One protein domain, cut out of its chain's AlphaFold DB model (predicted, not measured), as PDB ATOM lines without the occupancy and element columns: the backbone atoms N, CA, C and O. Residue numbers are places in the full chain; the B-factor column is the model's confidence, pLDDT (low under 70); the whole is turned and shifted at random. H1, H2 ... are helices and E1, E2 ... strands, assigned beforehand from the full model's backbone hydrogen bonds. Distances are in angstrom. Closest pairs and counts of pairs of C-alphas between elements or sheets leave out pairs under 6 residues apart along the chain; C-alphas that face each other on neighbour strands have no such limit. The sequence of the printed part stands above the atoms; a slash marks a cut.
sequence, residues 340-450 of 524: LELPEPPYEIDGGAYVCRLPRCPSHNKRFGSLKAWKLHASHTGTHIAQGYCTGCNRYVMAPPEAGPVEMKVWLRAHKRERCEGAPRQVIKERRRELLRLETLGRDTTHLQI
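This is residues 340 to 450 of the 524 residues of an uncharacterized protein of Ascaris lumbricoides (UniProt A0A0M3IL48). The model is a long, loosely joined row of two lobes: at one end a small hairpin of two strands, E1 and E2, with helix H1 beside it and the short helix H2 at H1's far end, and at the other end two helices, H3 and H4, that meet near their ends as an L. Residues 387 to 406, a long stretch with no named element, join the lobes, and residues 441 to 450 fold back beside H4. The printed part has 111 residues, with two named strands and four named helices in the order E1, E2, H1, H2, H3, H4; the sheet E1 - E2 is antiparallel. The class is mostly helix, though under half of the residues are in named elements. The whole is elongated, spanning 53 by 32 by 22 A, and only just loose, close to compact, with a radius of gyration of the C-alphas of 16.1 A.

E1, residues 347 to 350, and E2, residues 353 to 356, form an antiparallel hairpin with 145 degrees between their directions. N 348 and O 355, at 2.9 A, and N 355 and O 348, at 2.8 A, are within hydrogen-bond range. Residues 354 to 355 of E2 also pair, antiparallel, with residues 367 to 368. H1, residues 371 to 380, has its closest C-alphas to E2 at Leu 371 and Tyr 354, 6.3 A apart; H1 and E1 are near each other, with 5 pairs of C-alphas within 10 A. H2, residues 382 to 386, and H1 only just touch, and only at the corner, with 3 pairs of C-alphas within 8 A; the closest are those of Ala 378 and His 384, 6.4 A apart. H3, residues 407 to 418, touches H2 with residues 408 to 412 alone; the closest C-alphas, of Ala 386 and Met 408, are 5.9 A apart. H4, residues 425 to 440, and H3 only just touch, with 3 pairs of C-alphas within 8 A. H3 touches H4 with residues 417 to 418 alone, and H4 touches H3 with residues 427 to 431 alone; the closest C-alphas, of Arg 417 and Val 427, are 6.4 A apart. Their lines are about perpendicular, at 75 degrees. H1 is apart from H3 and H4. In H1, H2, H3 and H4 every O i to N i+4 pair is within hydrogen-bond range.

E1 begins at C-alpha 347 (202.344, 185.466, 158.991) and is 9.4 A long; E2 is 10.0 A. H1 measures 14.2 A, H2 6.0 A and H3 16.4 A. H4, the longest at 22.8 A, ends at C-alpha 440 (224.497, 221.768, 161.380).

The two C-alphas farthest apart, of Gly 351 and Leu 441, are 53.9 A apart. The printed part has no cut. The links E2 to H1 and H2 to H3 are long. The mean pLDDT of the printed part is 89.1; residues 340 to 343 are under 70.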
ATOM      1  N   LEU A 340     218.128 191.466 160.878       69.44
ATOM      2  CA  LEU A 340     217.956 190.163 160.254       69.44
ATOM      3  C   LEU A 340     216.630 190.143 159.496       69.44
ATOM      4  O   LEU A 340     215.552 190.410 160.050       69.44
ATOM      5  N   GLU A 341     216.727 189.815 158.212       66.94
ATOM      6  CA  GLU A 341     215.569 189.470 157.404       66.94
ATOM      7  C   GLU A 341     214.994 188.129 157.875       66.94
ATOM      8  O   GLU A 341     215.686 187.266 158.420       66.94
ATOM      9  N   LEU A 342     213.684 187.983 157.724       63.31
ATOM     10  CA  LEU A 342     212.956 186.809 158.181       63.31
ATOM     11  C   LEU A 342     213.071 185.692 157.124       63.31
ATOM     12  O   LEU A 342     212.680 185.937 155.984       63.31
ATOM     13  N   PRO A 343     213.540 184.472 157.465       61.78
ATOM     14  CA  PRO A 343     213.637 183.370 156.501       61.78
ATOM     15  C   PRO A 343     212.264 182.839 156.053       61.78
ATOM     16  O   PRO A 343     212.150 182.242 154.988       61.78
ATOM     17  N   GLU A 344     211.219 183.081 156.848       72.62
ATOM     18  CA  GLU A 344     209.819 182.785 156.533       72.62
ATOM     19  C   GLU A 344     208.955 184.021 156.829       72.62
ATOM     20  O   GLU A 344     209.248 184.755 157.780       72.62
ATOM     21  N   PRO A 345     207.873 184.281 156.071       81.06
ATOM     22  CA  PRO A 345     207.015 185.433 156.320       81.06
ATOM     23  C   PRO A 345     206.416 185.379 157.741       81.06
ATOM     24  O   PRO A 345     205.969 184.324 158.188       81.06
ATOM     25  N   PRO A 346     206.325 186.514 158.465       86.31
ATOM     26  CA  PRO A 346     205.910 186.540 159.877       86.31
ATOM     27  C   PRO A 346     204.453 186.104 160.103       86.31
ATOM     28  O   PRO A 346     204.027 185.848 161.236       86.31
ATOM     29  N   TYR A 347     203.673 186.041 159.026       89.56
ATOM     30  CA  TYR A 347     202.344 185.466 158.991       89.56
ATOM     31  C   TYR A 347     202.073 184.800 157.642       89.56
ATOM     32  O   TYR A 347     202.619 185.190 156.612       89.56
ATOM     33  N   GLU A 348     201.150 183.851 157.662       92.25
ATOM     34  CA  GLU A 348     200.554 183.213 156.489       92.25
ATOM     35  C   GLU A 348     199.108 183.713 156.312       92.25
ATOM     36  O   GLU A 348     198.493 184.166 157.282       92.25
ATOM     37  N   ILE A 349     198.553 183.652 155.095       92.75
ATOM     38  CA  ILE A 349     197.146 183.992 154.822       92.75
ATOM     39  C   ILE A 349     196.387 182.712 154.447       92.75
ATOM     40  O   ILE A 349     196.305 182.336 153.281       92.75
ATOM     41  N   ASP A 350     195.804 182.060 155.450       90.56
ATOM     42  CA  ASP A 350     194.966 180.864 155.310       90.56
ATOM     43  C   ASP A 350     193.487 181.282 155.282       90.56
ATOM     44  O   ASP A 350     192.959 181.845 156.250       90.56
ATOM     45  N   GLY A 351     192.793 181.007 154.173       87.31
ATOM     46  CA  GLY A 351     191.347 181.239 154.030       87.31
ATOM     47  C   GLY A 351     190.922 182.692 154.280       87.31
ATOM     48  O   GLY A 351     189.880 182.934 154.885       87.31
ATOM     49  N   GLY A 352     191.765 183.661 153.904       89.75
ATOM     50  CA  GLY A 352     191.554 185.091 154.171       89.75
ATOM     51  C   GLY A 352     191.859 185.542 155.609       89.75
ATOM     52  O   GLY A 352     191.767 186.734 155.906       89.75
ATOM     53  N   ALA A 353     192.254 184.629 156.500       92.31
ATOM     54  CA  ALA A 353     192.682 184.932 157.860       92.31
ATOM     55  C   ALA A 353     194.211 184.875 157.994       92.31
ATOM     56  O   ALA A 353     194.882 184.025 157.418       92.31
ATOM     57  N   TYR A 354     194.756 185.768 158.813       93.38
ATOM     58  CA  TYR A 354     196.189 185.880 159.072       93.38
ATOM     59  C   TYR A 354     196.578 184.889 160.176       93.38
ATOM     60  O   TYR A 354     195.934 184.877 161.225       93.38
ATOM     61  N   VAL A 355     197.615 184.075 159.978       93.31
ATOM     62  CA  VAL A 355     198.103 183.073 160.948       93.31
ATOM     63  C   VAL A 355     199.532 183.417 161.351       93.31
ATOM     64  O   VAL A 355     200.362 183.673 160.490       93.31
ATOM     65  N   CYS A 356     199.835 183.466 162.652       92.25
ATOM     66  CA  CYS A 356     201.131 183.949 163.140       92.25
ATOM     67  C   CYS A 356     202.239 182.890 163.020       92.25
ATOM     68  O   CYS A 356     202.255 181.944 163.802       92.25
ATOM     69  N   ARG A 357     203.194 183.079 162.100       90.62
ATOM     70  CA  ARG A 357     204.325 182.157 161.863       90.62
ATOM     71  C   ARG A 357     205.616 182.534 162.598       90.62
ATOM     72  O   ARG A 357     206.640 181.881 162.452       90.62
ATOM     73  N   LEU A 358     205.575 183.566 163.443       89.00
ATOM     74  CA  LEU A 358     206.731 183.971 164.242       89.00
ATOM     75  C   LEU A 358     207.196 182.837 165.189       89.00
ATOM     76  O   LEU A 358     206.379 182.322 165.967       89.00
ATOM     77  N   PRO A 359     208.499 182.485 165.201       85.31
ATOM     78  CA  PRO A 359     209.053 181.442 166.060       85.31
ATOM     79  C   PRO A 359     208.640 181.568 167.529       85.31
ATOM     80  O   PRO A 359     208.567 182.666 168.081       85.31
ATOM     81  N   ARG A 360     208.415 180.432 168.202       85.81
ATOM     82  CA  ARG A 360     208.023 180.360 169.628       85.81
ATOM     83  C   ARG A 360     206.764 181.185 169.977       85.81
ATOM     84  O   ARG A 360     206.588 181.598 171.124       85.81
ATOM     85  N   CYS A 361     205.866 181.422 169.015       90.50
ATOM     86  CA  CYS A 361     204.556 182.006 169.294       90.50
ATOM     87  C   CYS A 361     203.699 181.044 170.148       90.50
ATOM     88  O   CYS A 361     203.412 179.938 169.688       90.50
ATOM     89  N   PRO A 362     203.156 181.459 171.312       86.25
ATOM     90  CA  PRO A 362     202.172 180.669 172.071       86.25
ATOM     91  C   PRO A 362     200.790 180.608 171.382       86.25
ATOM     92  O   PRO A 362     199.782 180.250 171.985       86.25
ATOM     93  N   SER A 363     200.698 181.049 170.127       87.94
ATOM     94  CA  SER A 363     199.486 181.131 169.310       87.94
ATOM     95  C   SER A 363     199.815 180.939 167.820       87.94
ATOM     96  O   SER A 363     199.178 181.537 166.959       87.94
ATOM     97  N   HIS A 364     200.801 180.084 167.515       84.94
ATOM     98  CA  HIS A 364     201.358 179.853 166.170       84.94
ATOM     99  C   HIS A 364     200.342 179.401 165.094       84.94
ATOM    100  O   HIS A 364     200.576 179.542 163.899       84.94
ATOM    101  N   ASN A 365     199.187 178.872 165.513       85.38
ATOM    102  CA  ASN A 365     198.082 178.476 164.629       85.38
ATOM    103  C   ASN A 365     196.807 179.316 164.859       85.38
ATOM    104  O   ASN A 365     195.715 178.937 164.438       85.38
ATOM    105  N   LYS A 366     196.905 180.457 165.558       89.81
ATOM    106  CA  LYS A 366     195.759 181.340 165.800       89.81
ATOM    107  C   LYS A 366     195.459 182.166 164.552       89.81
ATOM    108  O   LYS A 366     196.292 182.956 164.113       89.81
ATOM    109  N   ARG A 367     194.244 182.003 164.026       93.06
ATOM    110  CA  ARG A 367     193.697 182.781 162.907       93.06
ATOM    111  C   ARG A 367     193.232 184.159 163.398       93.06
ATOM    112  O   ARG A 367     192.531 184.262 164.406       93.06
ATOM    113  N   PHE A 368     193.588 185.211 162.670       94.88
ATOM    114  CA  PHE A 368     193.190 186.597 162.912       94.88
ATOM    115  C   PHE A 368     192.453 187.140 161.685       94.88
ATOM    116  O   PHE A 368     193.017 187.191 160.595       94.88
ATOM    117  N   GLY A 369     191.215 187.615 161.852       93.69
ATOM    118  CA  GLY A 369     190.390 188.142 160.749       93.69
ATOM    119  C   GLY A 369     190.859 189.470 160.132       93.69
ATOM    120  O   GLY A 369     190.129 190.069 159.355       93.69
ATOM    121  N   SER A 370     192.037 189.985 160.504       94.94
ATOM    122  CA  SER A 370     192.682 191.119 159.828       94.94
ATOM    123  C   SER A 370     194.167 191.231 160.186       94.94
ATOM    124  O   SER A 370     194.575 190.897 161.304       94.94
ATOM    125  N   LEU A 371     194.952 191.835 159.287       90.62
ATOM    126  CA  LEU A 371     196.350 192.202 159.542       90.62
ATOM    127  C   LEU A 371     196.498 193.100 160.784       90.62
ATOM    128  O   LEU A 371     197.482 192.992 161.508       90.62
ATOM    129  N   LYS A 372     195.511 193.962 161.072       92.62
ATOM    130  CA  LYS A 372     195.502 194.826 162.267       92.62
ATOM    131  C   LYS A 372     195.401 194.008 163.558       92.62
ATOM    132  O   LYS A 372     196.125 194.292 164.510       92.62
ATOM    133  N   ALA A 373     194.543 192.985 163.584       93.19
ATOM    134  CA  ALA A 373     194.417 192.083 164.728       93.19
ATOM    135  C   ALA A 373     195.674 191.215 164.914       93.19
ATOM    136  O   ALA A 373     196.134 191.050 166.044       93.19
ATOM    137  N   TRP A 374     196.281 190.738 163.819       94.31
ATOM    138  CA  TRP A 374     197.570 190.045 163.878       94.31
ATOM    139  C   TRP A 374     198.701 190.963 164.378       94.31
ATOM    140  O   TRP A 374     199.410 190.592 165.312       94.31
ATOM    141  N   LYS A 375     198.838 192.189 163.843       91.88
ATOM    142  CA  LYS A 375     199.864 193.152 164.291       91.88
ATOM    143  C   LYS A 375     199.719 193.500 165.774       91.88
ATOM    144  O   LYS A 375     200.736 193.605 166.452       91.88
ATOM    145  N   LEU A 376     198.488 193.621 166.286       91.12
ATOM    146  CA  LEU A 376     198.225 193.825 167.715       91.12
ATOM    147  C   LEU A 376     198.684 192.618 168.554       91.12
ATOM    148  O   LEU A 376     199.335 192.787 169.580       91.12
ATOM    149  N   HIS A 377     198.402 191.392 168.110       92.69
ATOM    150  CA  HIS A 377     198.925 190.191 168.762       92.69
ATOM    151  C   HIS A 377     200.463 190.166 168.755       92.69
ATOM    152  O   HIS A 377     201.068 189.990 169.815       92.69
ATOM    153  N   ALA A 378     201.099 190.412 167.610       90.69
ATOM    154  CA  ALA A 378     202.554 190.437 167.494       90.69
ATOM    155  C   ALA A 378     203.202 191.554 168.343       90.69
ATOM    156  O   ALA A 378     204.283 191.350 168.888       90.69
ATOM    157  N   SER A 379     202.536 192.705 168.523       86.94
ATOM    158  CA  SER A 379     203.064 193.834 169.307       86.94
ATOM    159  C   SER A 379     202.809 193.746 170.813       86.94
ATOM    160  O   SER A 379     203.437 194.492 171.561       86.94
ATOM    161  N   HIS A 380     201.890 192.886 171.265       85.31
ATOM    162  CA  HIS A 380     201.583 192.678 172.688       85.31
ATOM    163  C   HIS A 380     202.102 191.348 173.251       85.31
ATOM    164  O   HIS A 380     202.260 191.224 174.466       85.31
ATOM    165  N   THR A 381     202.375 190.347 172.410       84.75
ATOM    166  CA  THR A 381     202.845 189.038 172.885       84.75
ATOM    167  C   THR A 381     204.311 189.130 173.295       84.75
ATOM    168  O   THR A 381     205.196 189.331 172.466       84.75
ATOM    169  N   GLY A 382     204.568 188.968 174.597       83.75
ATOM    170  CA  GLY A 382     205.886 189.182 175.197       83.75
ATOM    171  C   GLY A 382     207.018 188.338 174.604       83.75
ATOM    172  O   GLY A 382     208.159 188.785 174.652       83.75
ATOM    173  N   THR A 383     206.725 187.178 174.002       86.69
ATOM    174  CA  THR A 383     207.721 186.331 173.323       86.69
ATOM    175  C   THR A 383     208.344 187.035 172.118       86.69
ATOM    176  O   THR A 383     209.561 187.110 172.031       86.69
ATOM    177  N   HIS A 384     207.535 187.632 171.242       90.00
ATOM    178  CA  HIS A 384     208.020 188.312 170.035       90.00
ATOM    179  C   HIS A 384     208.792 189.587 170.362       90.00
ATOM    180  O   HIS A 384     209.810 189.877 169.739       90.00
ATOM    181  N   ILE A 385     208.370 190.294 171.411       88.56
ATOM    182  CA  ILE A 385     209.111 191.432 171.959       88.56
ATOM    183  C   ILE A 385     210.457 190.970 172.542       88.56
ATOM    184  O   ILE A 385     211.470 191.613 172.298       88.56
ATOM    185  N   ALA A 386     210.493 189.855 173.278       88.19
ATOM    186  CA  ALA A 386     211.724 189.291 173.841       88.19
ATOM    187  C   ALA A 386     212.690 188.736 172.778       88.19
ATOM    188  O   ALA A 386     213.878 188.626 173.044       88.19
ATOM    189  N   GLN A 387     212.189 188.412 171.584       88.19
ATOM    190  CA  GLN A 387     212.981 188.001 170.421       88.19
ATOM    191  C   GLN A 387     213.453 189.179 169.550       88.19
ATOM    192  O   GLN A 387     214.094 188.942 168.537       88.19
ATOM    193  N   GLY A 388     213.090 190.428 169.870       91.50
ATOM    194  CA  GLY A 388     213.452 191.587 169.046       91.50
ATOM    195  C   GLY A 388     212.589 191.793 167.797       91.50
ATOM    196  O   GLY A 388     212.993 192.514 166.890       91.50
ATOM    197  N   TYR A 389     211.394 191.198 167.700       92.88
ATOM    198  CA  TYR A 389     210.555 191.367 166.507       92.88
ATOM    199  C   TYR A 389     209.927 192.769 166.421       92.88
ATOM    200  O   TYR A 389     209.158 193.187 167.296       92.88
ATOM    201  N   CYS A 390     210.182 193.492 165.327       93.25
ATOM    202  CA  CYS A 390     209.620 194.818 165.095       93.25
ATOM    203  C   CYS A 390     208.394 194.772 164.163       93.25
ATOM    204  O   CYS A 390     208.505 194.755 162.943       93.25
ATOM    205  N   THR A 391     207.187 194.892 164.728       91.94
ATOM    206  CA  THR A 391     205.909 194.966 163.976       91.94
ATOM    207  C   THR A 391     205.740 196.190 163.053       91.94
ATOM    208  O   THR A 391     204.701 196.320 162.394       91.94
ATOM    209  N   GLY A 392     206.710 197.112 163.036       90.62
ATOM    210  CA  GLY A 392     206.768 198.249 162.114       90.62
ATOM    211  C   GLY A 392     207.304 197.815 160.752       90.62
ATOM    212  O   GLY A 392     206.530 197.685 159.806       90.62
ATOM    213  N   CYS A 393     208.613 197.549 160.688       91.50
ATOM    214  CA  CYS A 393     209.342 197.082 159.500       91.50
ATOM    215  C   CYS A 393     209.207 195.575 159.203       91.50
ATOM    216  O   CYS A 393     209.621 195.140 158.139       91.50
ATOM    217  N   ASN A 394     208.636 194.783 160.117       90.69
ATOM    218  CA  ASN A 394     208.562 193.318 160.056       90.69
ATOM    219  C   ASN A 394     209.923 192.577 160.040       90.69
ATOM    220  O   ASN A 394     209.968 191.413 159.651       90.69
ATOM    221  N   ARG A 395     211.017 193.209 160.489       90.12
ATOM    222  CA  ARG A 395     212.335 192.565 160.675       90.12
ATOM    223  C   ARG A 395     212.631 192.265 162.149       90.12
ATOM    224  O   ARG A 395     211.970 192.800 163.050       90.12
ATOM    225  N   TYR A 396     213.639 191.429 162.387       90.56
ATOM    226  CA  TYR A 396     214.227 191.233 163.711       90.56
ATOM    227  C   TYR A 396     215.303 192.288 163.994       90.56
ATOM    228  O   TYR A 396     216.131 192.589 163.139       90.56
ATOM    229  N   VAL A 397     215.268 192.853 165.199       91.38
ATOM    230  CA  VAL A 397     216.288 193.748 165.754       91.38
ATOM    231  C   VAL A 397     217.364 192.901 166.416       91.38
ATOM    232  O   VAL A 397     217.064 192.193 167.380       91.38
ATOM    233  N   MET A 398     218.599 192.994 165.925       88.81
ATOM    234  CA  MET A 398     219.748 192.452 166.643       88.81
ATOM    235  C   MET A 398     219.999 193.254 167.923       88.81
ATOM    236  O   MET A 398     219.869 194.479 167.958       88.81
ATOM    237  N   ALA A 399     220.358 192.530 168.974       87.19
ATOM    238  CA  ALA A 399     220.883 193.037 170.233       87.19
ATOM    239  C   ALA A 399     222.011 192.084 170.677       87.19
ATOM    240  O   ALA A 399     222.035 190.943 170.201       87.19
ATOM    241  N   PRO A 400     222.920 192.503 171.578       86.88
ATOM    242  CA  PRO A 400     223.947 191.624 172.136       86.88
ATOM    243  C   PRO A 400     223.341 190.331 172.711       86.88
ATOM    244  O   PRO A 400     222.224 190.378 173.236       86.88
ATOM    245  N   PRO A 401     224.024 189.174 172.630       79.12
ATOM    246  CA  PRO A 401     223.474 187.890 173.076       79.12
ATOM    247  C   PRO A 401     223.181 187.832 174.589       79.12
ATOM    248  O   PRO A 401     222.395 186.992 175.030       79.12
ATOM    249  N   GLU A 402     223.749 188.746 175.375       85.69
ATOM    250  CA  GLU A 402     223.473 188.963 176.798       85.69
ATOM    251  C   GLU A 402     222.125 189.665 177.048       85.69
ATOM    252  O   GLU A 402     221.600 189.608 178.162       85.69
ATOM    253  N   ALA A 403     221.565 190.351 176.042       86.00
ATOM    254  CA  ALA A 403     220.430 191.256 176.203       86.00
ATOM    255  C   ALA A 403     219.147 190.509 176.599       86.00
ATOM    256  O   ALA A 403     218.512 189.804 175.808       86.00
ATOM    257  N   GLY A 404     218.708 190.715 177.838       88.75
ATOM    258  CA  GLY A 404     217.523 190.079 178.379       88.75
ATOM    259  C   GLY A 404     216.214 190.621 177.779       88.75
ATOM    260  O   GLY A 404     216.170 191.682 177.149       88.75
ATOM    261  N   PRO A 405     215.067 189.969 178.064       86.25
ATOM    262  CA  PRO A 405     213.732 190.414 177.625       86.25
ATOM    263  C   PRO A 405     213.297 191.817 178.101       86.25
ATOM    264  O   PRO A 405     212.206 192.288 177.748       86.25
ATOM    265  N   VAL A 406     214.105 192.463 178.949       87.44
ATOM    266  CA  VAL A 406     213.953 193.855 179.386       87.44
ATOM    267  C   VAL A 406     214.814 194.779 178.520       87.44
ATOM    268  O   VAL A 406     214.245 195.707 177.945       87.44
ATOM    269  N   GLU A 407     216.116 194.508 178.336       90.00
ATOM    270  CA  GLU A 407     216.959 195.294 177.419       90.00
ATOM    271  C   GLU A 407     216.457 195.223 175.974       90.00
ATOM    272  O   GLU A 407     216.424 196.244 175.295       90.00
ATOM    273  N   MET A 408     215.954 194.075 175.509       92.31
ATOM    274  CA  MET A 408     215.390 193.951 174.157       92.31
ATOM    275  C   MET A 408     214.221 194.930 173.902       92.31
ATOM    276  O   MET A 408     213.991 195.366 172.774       92.31
ATOM    277  N   LYS A 409     213.505 195.376 174.949       90.62
ATOM    278  CA  LYS A 409     212.492 196.448 174.835       90.62
ATOM    279  C   LYS A 409     213.109 197.837 174.685       90.62
ATOM    280  O   LYS A 409     212.436 198.721 174.158       90.62
ATOM    281  N   VAL A 410     214.334 198.043 175.159       91.75
ATOM    282  CA  VAL A 410     215.124 199.262 174.942       91.75
ATOM    283  C   VAL A 410     215.652 199.268 173.508       91.75
ATOM    284  O   VAL A 410     215.347 200.210 172.784       91.75
ATOM    285  N   TRP A 411     216.277 198.179 173.048       92.38
ATOM    286  CA  TRP A 411     216.710 198.004 171.653       92.38
ATOM    287  C   TRP A 411     215.557 198.190 170.653       92.38
ATOM    288  O   TRP A 411     215.659 198.990 169.726       92.38
ATOM    289  N   LEU A 412     214.391 197.576 170.894       93.12
ATOM    290  CA  LEU A 412     213.188 197.789 170.075       93.12
ATOM    291  C   LEU A 412     212.620 199.220 170.130       93.12
ATOM    292  O   LEU A 412     211.856 199.589 169.236       93.12
ATOM    293  N   ARG A 413     212.930 200.023 171.158       92.56
ATOM    294  CA  ARG A 413     212.547 201.448 171.233       92.56
ATOM    295  C   ARG A 413     213.541 202.329 170.484       92.56
ATOM    296  O   ARG A 413     213.080 203.153 169.702       92.56
ATOM    297  N   ALA A 414     214.839 202.111 170.691       93.19
ATOM    298  CA  ALA A 414     215.934 202.758 169.970       93.19
ATOM    299  C   ALA A 414     215.760 202.544 168.459       93.19
ATOM    300  O   ALA A 414     215.429 203.474 167.726       93.19
ATOM    301  N   HIS A 415     215.698 201.283 168.015       94.06
ATOM    302  CA  HIS A 415     215.360 200.935 166.635       94.06
ATOM    303  C   HIS A 415     214.089 201.646 166.137       94.06
ATOM    304  O   HIS A 415     214.106 202.221 165.055       94.06
ATOM    305  N   LYS A 416     212.982 201.675 166.896       93.81
ATOM    306  CA  LYS A 416     211.761 202.384 166.457       93.81
ATOM    307  C   LYS A 416     211.949 203.898 166.325       93.81
ATOM    308  O   LYS A 416     211.384 204.473 165.394       93.81
ATOM    309  N   ARG A 417     212.733 204.525 167.204       93.31
ATOM    310  CA  ARG A 417     213.052 205.957 167.172       93.31
ATOM    311  C   ARG A 417     214.028 206.299 166.052       93.31
ATOM    312  O   ARG A 417     213.717 207.199 165.285       93.31
ATOM    313  N   GLU A 418     215.139 205.582 165.919       93.81
ATOM    314  CA  GLU A 418     216.256 205.959 165.043       93.81
ATOM    315  C   GLU A 418     216.247 205.272 163.668       93.81
ATOM    316  O   GLU A 418     216.555 205.926 162.673       93.81
ATOM    317  N   ARG A 419     215.884 203.980 163.571       92.56
ATOM    318  CA  ARG A 419     216.177 203.165 162.367       92.56
ATOM    319  C   ARG A 419     214.995 202.507 161.645       92.56
ATOM    320  O   ARG A 419     215.021 202.339 160.436       92.56
ATOM    321  N   CYS A 420     213.914 202.171 162.339       94.12
ATOM    322  CA  CYS A 420     212.777 201.426 161.794       94.12
ATOM    323  C   CYS A 420     212.192 202.102 160.547       94.12
ATOM    324  O   CYS A 420     211.679 203.216 160.643       94.12
ATOM    325  N   GLU A 421     212.211 201.408 159.409       91.25
ATOM    326  CA  GLU A 421     211.644 201.885 158.141       91.25
ATOM    327  C   GLU A 421     210.120 202.054 158.232       91.25
ATOM    328  O   GLU A 421     209.577 203.102 157.896       91.25
ATOM    329  N   GLY A 422     209.429 201.060 158.802       90.69
ATOM    330  CA  GLY A 422     207.987 201.098 159.082       90.69
ATOM    331  C   GLY A 422     207.606 201.909 160.328       90.69
ATOM    332  O   GLY A 422     206.706 201.506 161.068       90.69
ATOM    333  N   ALA A 423     208.325 202.996 160.622       92.81
ATOM    334  CA  ALA A 423     208.005 203.902 161.723       92.81
ATOM    335  C   ALA A 423     206.837 204.853 161.370       92.81
ATOM    336  O   ALA A 423     206.573 205.109 160.194       92.81
ATOM    337  N   PRO A 424     206.120 205.411 162.367       91.88
ATOM    338  CA  PRO A 424     205.102 206.431 162.119       91.88
ATOM    339  C   PRO A 424     205.688 207.662 161.413       91.88
ATOM    340  O   PRO A 424     206.795 208.089 161.736       91.88
ATOM    341  N   ARG A 425     204.914 208.298 160.519       91.19
ATOM    342  CA  ARG A 425     205.343 209.508 159.781       91.19
ATOM    343  C   ARG A 425     205.886 210.617 160.691       91.19
ATOM    344  O   ARG A 425     206.849 211.273 160.317       91.19
ATOM    345  N   GLN A 426     205.310 210.788 161.884       93.62
ATOM    346  CA  GLN A 426     205.799 211.736 162.888       93.62
ATOM    347  C   GLN A 426     207.255 211.443 163.289       93.62
ATOM    348  O   GLN A 426     208.083 212.343 163.224       93.62
ATOM    349  N   VAL A 427     207.583 210.186 163.606       93.50
ATOM    350  CA  VAL A 427     208.948 209.769 163.975       93.50
ATOM    351  C   VAL A 427     209.918 209.988 162.811       93.50
ATOM    352  O   VAL A 427     211.058 210.380 163.020       93.50
ATOM    353  N   ILE A 428     209.468 209.816 161.564       93.44
ATOM    354  CA  ILE A 428     210.289 210.117 160.381       93.44
ATOM    355  C   ILE A 428     210.502 211.641 160.216       93.44
ATOM    356  O   ILE A 428     211.610 212.050 159.871       93.44
ATOM    357  N   LYS A 429     209.507 212.498 160.522       92.25
ATOM    358  CA  LYS A 429     209.692 213.970 160.568       92.25
ATOM    359  C   LYS A 429     210.604 214.395 161.731       92.25
ATOM    360  O   LYS A 429     211.361 215.347 161.585       92.25
ATOM    361  N   GLU A 430     210.568 213.686 162.858       92.44
ATOM    362  CA  GLU A 430     211.482 213.883 163.993       92.44
ATOM    363  C   GLU A 430     212.926 213.515 163.612       92.44
ATOM    364  O   GLU A 430     213.803 214.363 163.752       92.44
ATOM    365  N   ARG A 431     213.171 212.336 163.011       95.00
ATOM    366  CA  ARG A 431     214.504 211.952 162.493       95.00
ATOM    367  C   ARG A 431     215.060 212.963 161.495       95.00
ATOM    368  O   ARG A 431     216.219 213.327 161.611       95.00
ATOM    369  N   ARG A 432     214.253 213.433 160.531       93.12
ATOM    370  CA  ARG A 432     214.683 214.454 159.551       93.12
ATOM    371  C   ARG A 432     215.121 215.757 160.221       93.12
ATOM    372  O   ARG A 432     216.060 216.385 159.754       93.12
ATOM    373  N   ARG A 433     214.461 216.152 161.313       92.81
ATOM    374  CA  ARG A 433     214.807 217.367 162.060       92.81
ATOM    375  C   ARG A 433     216.077 217.193 162.891       92.81
ATOM    376  O   ARG A 433     216.880 218.117 162.942       92.81
ATOM    377  N   GLU A 434     216.267 216.024 163.507       91.88
ATOM    378  CA  GLU A 434     217.499 215.734 164.251       91.88
ATOM    379  C   GLU A 434     218.695 215.538 163.307       91.88
ATOM    380  O   GLU A 434     219.774 216.012 163.626       91.88
ATOM    381  N   LEU A 435     218.499 214.948 162.119       92.81
ATOM    382  CA  LEU A 435     219.524 214.853 161.072       92.81
ATOM    383  C   LEU A 435     220.079 216.242 160.721       92.81
ATOM    384  O   LEU A 435     221.256 216.490 160.953       92.81
ATOM    385  N   LEU A 436     219.212 217.166 160.288       90.75
ATOM    386  CA  LEU A 436     219.598 218.540 159.939       90.75
ATOM    387  C   LEU A 436     220.290 219.262 161.108       90.75
ATOM    388  O   LEU A 436     221.270 219.979 160.916       90.75
ATOM    389  N   ARG A 437     219.811 219.052 162.341       92.25
ATOM    390  CA  ARG A 437     220.411 219.600 163.566       92.25
ATOM    391  C   ARG A 437     221.803 219.026 163.846       92.25
ATOM    392  O   ARG A 437     222.678 219.774 164.271       92.25
ATOM    393  N   LEU A 438     222.023 217.732 163.633       88.75
ATOM    394  CA  LEU A 438     223.320 217.081 163.827       88.75
ATOM    395  C   LEU A 438     224.310 217.450 162.715       88.75
ATOM    396  O   LEU A 438     225.462 217.737 163.028       88.75
ATOM    397  N   GLU A 439     223.851 217.543 161.465       89.62
ATOM    398  CA  GLU A 439     224.622 218.045 160.316       89.62
ATOM    399  C   GLU A 439     225.087 219.489 160.557       89.62
ATOM    400  O   GLU A 439     226.281 219.771 160.468       89.62
ATOM    401  N   THR A 440     224.180 220.374 160.991       87.88
ATOM    402  CA  THR A 440     224.497 221.768 161.380       87.88
ATOM    403  C   THR A 440     225.526 221.839 162.517       87.88
ATOM    404  O   THR A 440     226.310 222.779 162.594       87.88
ATOM    405  N   LEU A 441     225.547 220.842 163.408       85.62
ATOM    406  CA  LEU A 441     226.486 220.747 164.531       85.62
ATOM    407  C   LEU A 441     227.776 219.966 164.202       85.62
ATOM    408  O   LEU A 441     228.575 219.743 165.114       85.62
ATOM    409  N   GLY A 442     227.974 219.516 162.956       86.62
ATOM    410  CA  GLY A 442     229.136 218.720 162.547       86.62
ATOM    411  C   GLY A 442     229.245 217.359 163.251       86.62
ATOM    412  O   GLY A 442     230.350 216.901 163.542       86.62
ATOM    413  N   ARG A 443     228.113 216.734 163.600       87.19
ATOM    414  CA  ARG A 443     228.047 215.486 164.383       87.19
ATOM    415  C   ARG A 443     227.691 214.274 163.523       87.19
ATOM    416  O   ARG A 443     227.044 214.402 162.490       87.19
ATOM    417  N   ASP A 444     228.065 213.089 164.009       85.69
ATOM    418  CA  ASP A 444     227.648 211.815 163.418       85.69
ATOM    419  C   ASP A 444     226.118 211.700 163.314       85.69
ATOM    420  O   ASP A 444     225.389 211.916 164.286       85.69
ATOM    421  N   THR A 445     225.656 211.289 162.135       89.88
ATOM    422  CA  THR A 445     224.257 210.992 161.814       89.88
ATOM    423  C   THR A 445     224.004 209.520 161.485       89.88
ATOM    424  O   THR A 445     222.846 209.139 161.321       89.88
ATOM    425  N   THR A 446     225.032 208.661 161.420       88.06
ATOM    426  CA  THR A 446     224.921 207.266 160.938       88.06
ATOM    427  C   THR A 446     223.992 206.388 161.781       88.06
ATOM    428  O   THR A 446     223.493 205.357 161.316       88.06
ATOM    429  N   HIS A 447     223.692 206.787 163.017       86.19
ATOM    430  CA  HIS A 447     222.686 206.131 163.845       86.19
ATOM    431  C   HIS A 447     221.244 206.325 163.318       86.19
ATOM    432  O   HIS A 447     220.428 205.415 163.487       86.19
ATOM    433  N   LEU A 448     220.931 207.427 162.620       90.69
ATOM    434  CA  LEU A 448     219.604 207.732 162.064       90.69
ATOM    435  C   LEU A 448     219.407 207.139 160.655       90.69
ATOM    436  O   LEU A 448     220.057 207.541 159.697       90.69
ATOM    437  N   GLN A 449     218.420 206.253 160.484       89.69
ATOM    438  CA  GLN A 449     218.001 205.765 159.163       89.69
ATOM    439  C   GLN A 449     216.699 206.463 158.747       89.69
ATOM    440  O   GLN A 449     215.657 206.311 159.393       89.69
ATOM    441  N   ILE A 450     216.723 207.217 157.647       90.00
ATOM    442  CA  ILE A 450     215.544 207.911 157.108       90.00
ATOM    443  C   ILE A 450     215.158 207.264 155.771       90.00
ATOM    444  O   ILE A 450     215.922 207.360 154.808       90.00
TER     445      ILE A 450